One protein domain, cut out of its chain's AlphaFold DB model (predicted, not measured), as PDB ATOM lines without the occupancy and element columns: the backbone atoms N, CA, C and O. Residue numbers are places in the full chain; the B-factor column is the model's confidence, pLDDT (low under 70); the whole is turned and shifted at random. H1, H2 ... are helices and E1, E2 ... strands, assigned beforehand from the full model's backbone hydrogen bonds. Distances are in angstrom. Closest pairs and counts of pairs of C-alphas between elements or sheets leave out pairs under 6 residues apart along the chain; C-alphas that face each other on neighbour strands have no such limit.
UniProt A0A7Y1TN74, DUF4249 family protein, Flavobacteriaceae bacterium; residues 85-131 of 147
ATOM      1  N   THR A  85       8.960  38.984  26.290       95.31
ATOM      2  CA  THR A  85       7.767  38.482  26.980       95.31
ATOM      3  C   THR A  85       6.512  38.788  26.171       95.31
ATOM      4  O   THR A  85       6.532  39.617  25.263       95.31
ATOM      5  N   SER A  86       5.404  38.110  26.475       96.50
ATOM      6  CA  SER A  86       4.123  38.339  25.801       96.50
ATOM      7  C   SER A  86       2.972  38.406  26.811       96.50
ATOM      8  O   SER A  86       2.250  37.422  26.994       96.50
ATOM      9  N   PRO A  87       2.822  39.538  27.525       94.50
ATOM     10  CA  PRO A  87       1.826  39.680  28.581       94.50
ATOM     11  C   PRO A  87       0.404  39.679  28.020       94.50
ATOM     12  O   PRO A  87       0.141  40.169  26.916       94.50
ATOM     13  N   SER A  88      -0.535  39.149  28.800       92.12
ATOM     14  CA  SER A  88      -1.924  39.025  28.361       92.12
ATOM     15  C   SER A  88      -2.611  40.387  28.218       92.12
ATOM     16  O   SER A  88      -2.421  41.309  29.019       92.12
ATOM     17  N   THR A  89      -3.469  40.506  27.203       90.25
ATOM     18  CA  THR A  89      -4.414  41.626  27.039       90.25
ATOM     19  C   THR A  89      -5.760  41.368  27.716       90.25
ATOM     20  O   THR A  89      -6.587  42.278  27.812       90.25
ATOM     21  N   SER A  90      -5.992  40.139  28.177       87.94
ATOM     22  CA  SER A  90      -7.249  39.720  28.792       87.94
ATOM     23  C   SER A  90      -7.324  40.162  30.254       87.94
ATOM     24  O   SER A  90      -6.307  40.271  30.931       87.94
ATOM     25  N   GLY A  91      -8.539  40.407  30.748       85.00
ATOM     26  CA  GLY A  91      -8.786  40.771  32.145       85.00
ATOM     27  C   GLY A  91      -9.733  41.958  32.320       85.00
ATOM     28  O   GLY A  91     -10.009  42.725  31.385       85.00
ATOM     29  N   SER A  92     -10.240  42.103  33.545       84.25
ATOM     30  CA  SER A  92     -11.035  43.262  33.963       84.25
ATOM     31  C   SER A  92     -10.158  44.518  34.124       84.25
ATOM     32  O   SER A  92      -8.931  44.460  33.996       84.25
ATOM     33  N   LEU A  93     -10.774  45.682  34.349       77.06
ATOM     34  CA  LEU A  93     -10.039  46.931  34.576       77.06
ATOM     35  C   LEU A  93      -9.066  46.763  35.760       77.06
ATOM     36  O   LEU A  93      -9.472  46.340  36.837       77.06
ATOM     37  N   GLY A  94      -7.783  47.068  35.547       77.81
ATOM     38  CA  GLY A  94      -6.717  46.899  36.547       77.81
ATOM     39  C   GLY A  94      -6.087  45.499  36.612       77.81
ATOM     40  O   GLY A  94      -5.066  45.333  37.269       77.81
ATOM     41  N   GLN A  95      -6.626  44.505  35.900       85.12
ATOM     42  CA  GLN A  95      -6.082  43.134  35.846       85.12
ATOM     43  C   GLN A  95      -5.425  42.788  34.501       85.12
ATOM     44  O   GLN A  95      -5.002  41.656  34.294       85.12
ATOM     45  N   ARG A  96      -5.354  43.742  33.567       89.62
ATOM     46  CA  ARG A  96      -4.748  43.534  32.246       89.62
ATOM     47  C   ARG A  96      -3.244  43.746  32.339       89.62
ATOM     48  O   ARG A  96      -2.793  44.885  32.432       89.62
ATOM     49  N   GLU A  97      -2.485  42.660  32.284       92.44
ATOM     50  CA  GLU A  97      -1.031  42.676  32.475       92.44
ATOM     51  C   GLU A  97      -0.317  43.626  31.516       92.44
ATOM     52  O   GLU A  97       0.444  44.482  31.969       92.44
ATOM     53  N   LEU A  98      -0.590  43.519  30.209       93.19
ATOM     54  CA  LEU A  98       0.043  44.384  29.212       93.19
ATOM     55  C   LEU A  98      -0.246  45.859  29.506       93.19
ATOM     56  O   LEU A  98       0.655  46.692  29.488       93.19
ATOM     57  N   LEU A  99      -1.512  46.178  29.784       92.75
ATOM     58  CA  LEU A  99      -1.946  47.554  29.989       92.75
ATOM     59  C   LEU A  99      -1.315  48.156  31.251       92.75
ATOM     60  O   LEU A  99      -0.842  49.287  31.209       92.75
ATOM     61  N   ASN A 100      -1.246  47.387  32.340       92.75
ATOM     62  CA  ASN A 100      -0.587  47.810  33.573       92.75
ATOM     63  C   ASN A 100       0.912  48.067  33.346       92.75
ATOM     64  O   ASN A 100       1.432  49.084  33.790       92.75
ATOM     65  N   GLN A 101       1.604  47.199  32.602       94.25
ATOM     66  CA  GLN A 101       3.028  47.390  32.302       94.25
ATOM     67  C   GLN A 101       3.302  48.597  31.390       94.25
ATOM     68  O   GLN A 101       4.340  49.243  31.540       94.25
ATOM     69  N   ILE A 102       2.386  48.913  30.467       93.81
ATOM     70  CA  ILE A 102       2.450  50.136  29.651       93.81
ATOM     71  C   ILE A 102       2.252  51.373  30.532       93.81
ATOM     72  O   ILE A 102       3.026  52.319  30.418       93.81
ATOM     73  N   TYR A 103       1.249  51.373  31.419       93.44
ATOM     74  CA  TYR A 103       1.000  52.499  32.328       93.44
ATOM     75  C   TYR A 103       2.153  52.744  33.303       93.44
ATOM     76  O   TYR A 103       2.463  53.895  33.596       93.44
ATOM     77  N   ASP A 104       2.817  51.678  33.744       94.50
ATOM     78  CA  ASP A 104       4.011  51.753  34.588       94.50
ATOM     79  C   ASP A 104       5.293  52.123  33.807       94.50
ATOM     80  O   ASP A 104       6.371  52.162  34.399       94.50
ATOM     81  N   ASP A 105       5.210  52.342  32.488       95.25
ATOM     82  CA  ASP A 105       6.342  52.643  31.594       95.25
ATOM     83  C   ASP A 105       7.486  51.604  31.666       95.25
ATOM     84  O   ASP A 105       8.671  51.923  31.545       95.25
ATOM     85  N   LYS A 106       7.144  50.324  31.869       93.50
ATOM     86  CA  LYS A 106       8.128  49.242  32.073       93.50
ATOM     87  C   LYS A 106       8.598  48.571  30.790       93.50
ATOM     88  O   LYS A 106       9.666  47.959  30.790       93.50
ATOM     89  N   ILE A 107       7.808  48.650  29.721       95.31
ATOM     90  CA  ILE A 107       8.003  47.846  28.509       95.31
ATOM     91  C   ILE A 107       7.954  48.667  27.222       95.31
ATOM     92  O   ILE A 107       7.402  49.769  27.173       95.31
ATOM     93  N   ARG A 108       8.524  48.105  26.158       96.00
ATOM     94  CA  ARG A 108       8.471  48.608  24.783       96.00
ATOM     95  C   ARG A 108       8.029  47.494  23.845       96.00
ATOM     96  O   ARG A 108       8.322  46.321  24.074       96.00
ATOM     97  N   PHE A 109       7.300  47.880  22.805       96.19
ATOM     98  CA  PHE A 109       6.895  46.968  21.746       96.19
ATOM     99  C   PHE A 109       8.130  46.431  21.016       96.19
ATOM    100  O   PHE A 109       9.023  47.206  20.678       96.19
ATOM    101  N   TYR A 110       8.158  45.121  20.787       95.50
ATOM    102  CA  TYR A 110       9.199  44.449  20.018       95.50
ATOM    103  C   TYR A 110       8.645  43.940  18.683       95.50
ATOM    104  O   TYR A 110       9.161  44.313  17.636       95.50
ATOM    105  N   ASP A 111       7.572  43.140  18.717       96.81
ATOM    106  CA  ASP A 111       6.905  42.618  17.514       96.81
ATOM    107  C   ASP A 111       5.491  42.081  17.838       96.81
ATOM    108  O   ASP A 111       5.050  42.082  18.989       96.81
ATOM    109  N   PHE A 112       4.762  41.591  16.841       96.69
ATOM    110  CA  PHE A 112       3.537  40.815  17.017       96.69
ATOM    111  C   PHE A 112       3.848  39.357  17.382       96.69
ATOM    112  O   PHE A 112       4.738  38.716  16.823       96.69
ATOM    113  N   ASN A 113       3.068  38.788  18.303       96.12
ATOM    114  CA  ASN A 113       3.212  37.391  18.698       96.12
ATOM    115  C   ASN A 113       2.433  36.470  17.745       96.12
ATOM    116  O   ASN A 113       1.303  36.072  18.027       96.12
ATOM    117  N   PHE A 114       3.050  36.076  16.628       94.81
ATOM    118  CA  PHE A 114       2.499  35.074  15.700       94.81
ATOM    119  C   PHE A 114       2.721  33.626  16.181       94.81
ATOM    120  O   PHE A 114       3.083  32.744  15.405       94.81
ATOM    121  N   GLY A 115       2.536  33.377  17.480       91.94
ATOM    122  CA  GLY A 115       2.762  32.070  18.106       91.94
ATOM    123  C   GLY A 115       4.205  31.808  18.548       91.94
ATOM    124  O   GLY A 115       4.516  30.683  18.928       91.94
ATOM    125  N   ALA A 116       5.067  32.831  18.544       93.19
ATOM    126  CA  ALA A 116       6.424  32.753  19.090       93.19
ATOM    127  C   ALA A 116       6.418  32.412  20.591       93.19
ATOM    128  O   ALA A 116       7.265  31.656  21.060       93.19
ATOM    129  N   ILE A 117       5.428  32.927  21.329       94.25
ATOM    130  CA  ILE A 117       5.149  32.557  22.721       94.25
ATOM    131  C   ILE A 117       3.723  31.986  22.784       94.25
ATOM    132  O   ILE A 117       2.757  32.755  22.861       94.25
ATOM    133  N   PRO A 118       3.558  30.649  22.717       92.31
ATOM    134  CA  PRO A 118       2.250  30.001  22.778       92.31
ATOM    135  C   PRO A 118       1.509  30.327  24.079       92.31
ATOM    136  O   PRO A 118       2.076  30.244  25.164       92.31
ATOM    137  N   GLY A 119       0.232  30.701  23.973       89.12
ATOM    138  CA  GLY A 119      -0.586  31.104  25.126       89.12
ATOM    139  C   GLY A 119      -0.288  32.508  25.672       89.12
ATOM    140  O   GLY A 119      -0.965  32.943  26.601       89.12
ATOM    141  N   GLY A 120       0.684  33.221  25.092       90.50
ATOM    142  CA  GLY A 120       0.956  34.625  25.386       90.50
ATOM    143  C   GLY A 120      -0.071  35.578  24.770       90.50
ATOM    144  O   GLY A 120      -0.949  35.183  23.998       90.50
ATOM    145  N   GLY A 121       0.050  36.859  25.111       93.56
ATOM    146  CA  GLY A 121      -0.727  37.924  24.483       93.56
ATOM    147  C   GLY A 121      -0.408  38.122  22.991       93.56
ATOM    148  O   GLY A 121       0.450  37.454  22.420       93.56
ATOM    149  N   PRO A 122      -1.081  39.072  22.321       94.62
ATOM    150  CA  PRO A 122      -0.897  39.320  20.889       94.62
ATOM    151  C   PRO A 122       0.413  40.043  20.531       94.62
ATOM    152  O   PRO A 122       0.752  40.128  19.352       94.62
ATOM    153  N   PHE A 123       1.152  40.570  21.511       96.31
ATOM    154  CA  PHE A 123       2.373  41.350  21.289       96.31
ATOM    155  C   PHE A 123       3.559  40.742  22.032       96.31
ATOM    156  O   PHE A 123       3.405  40.207  23.132       96.31
ATOM    157  N   LEU A 124       4.735  40.852  21.428       97.25
ATOM    158  CA  LEU A 124       6.032  40.626  22.042       97.25
ATOM    159  C   LEU A 124       6.562  41.969  22.540       97.25
ATOM    160  O   LEU A 124       6.542  42.969  21.817       97.25
ATOM    161  N   VAL A 125       7.021  41.994  23.784       96.56
ATOM    162  CA  VAL A 125       7.517  43.199  24.443       96.56
ATOM    163  C   VAL A 125       8.819  42.904  25.170       96.56
ATOM    164  O   VAL A 125       9.052  41.790  25.641       96.56
ATOM    165  N   VAL A 126       9.653  43.928  25.278       95.69
ATOM    166  CA  VAL A 126      10.902  43.912  26.044       95.69
ATOM    167  C   VAL A 126      10.846  44.983  27.122       95.69
ATOM    168  O   VAL A 126      10.010  45.887  27.064       95.69
ATOM    169  N   ARG A 127      11.734  44.904  28.117       94.44
ATOM    170  CA  ARG A 127      11.881  45.970  29.112       94.44
ATOM    171  C   ARG A 127      12.270  47.291  28.444       94.44
ATOM    172  O   ARG A 127      12.889  47.307  27.379       94.44
ATOM    173  N   LYS A 128      11.902  48.405  29.077       93.69
ATOM    174  CA  LYS A 128      12.154  49.756  28.565       93.69
ATOM    175  C   LYS A 128      13.625  49.988  28.216       93.69
ATOM    176  O   LYS A 128      13.902  50.471  27.129       93.69
ATOM    177  N   ASP A 129      14.547  49.588  29.080       92.88
ATOM    178  CA  ASP A 129      15.994  49.724  28.871       92.88
ATOM    179  C   ASP A 129      16.534  48.981  27.645       92.88
ATOM    180  O   ASP A 129      17.545  49.394  27.098       92.88
ATOM    181  N   CYS A 130      15.828  47.968  27.149       92.44
ATOM    182  CA  CYS A 130      16.216  47.214  25.957       92.44
ATOM    183  C   CYS A 130      15.677  47.782  24.638       92.44
ATOM    184  O   CYS A 130      16.197  47.456  23.574       92.44
ATOM    185  N   GLY A 131      14.604  48.575  24.685       89.88
ATOM    186  CA  GLY A 131      13.942  49.124  23.492       89.88
ATOM    187  C   GLY A 131      13.963  50.648  23.405       89.88
ATOM    188  O   GLY A 131      13.525  51.213  22.406       89.88
TER     189      GLY A 131
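What this domain is: This is residues 85 to 131 of the 147 residues of the protein "DUF4249 family protein" of Flavobacteriaceae bacterium (UniProt A0A7Y1TN74). A flat model in which a two-stranded hairpin, E1 and E2, stands at one side and the helix H1 at the other, with the short helix H2 at the end of the hairpin where E1 begins and E2 ends. The unnamed residues 85 to 96 run from near the hairpin out to the beginning of H1. The printed part has 47 residues, with two named helices and two named strands in the order H1, E1, E2, H2; the sheet, in the order E1, E2, is antiparallel. The class is mixed, helices and strands, with under half of the residues in named elements. The whole is compact, with a radius of gyration of the C-alphas of 10.3 A and spans of 26 by 25 by 10 A.

How they stand to each other: After residues 85 to 96 comes H1, residues 97 to 103, and a tight link leads from it to strand E1, residues 107 to 112. The closest C-alphas of H1 and E1 are those of Gln 101 and Ile 107, 6.3 A apart. E1 forms a hairpin with E2, residues 123 to 127, antiparallel at 149 degrees between their directions. N 108 and O 126 are within hydrogen-bond range at 2.8 A, and so are N 124 and O 111 at 2.7 A. H1 and E2 are apart. A tight link joins E2 to H2, residues 128 to 131. The closest C-alphas of E1 and H2 are those of Ile 107 and Lys 128, 4.6 A apart. H1 and H2 are apart. Every O i to N i+4 pair in H1 is within hydrogen-bond range; H2 is too short for such a pair.

Where its parts are: H1 begins at C-alpha 97, (-1.031, 42.676, 32.475), and is 10.0 A long. E1 measures 14.2 A and ends at C-alpha 112, (3.537, 40.815, 17.017). E2 measures 13.2 A. H2, 5.4 A, ends at C-alpha 131, (13.942, 49.124, 23.492).

The domain as a whole: The two C-alphas farthest apart are those of Ser 92 and Cys 130, at 28.7 A. The printed part has no cut and no long link between named elements. Its mean pLDDT is 92.5, and no printed residue is under 70.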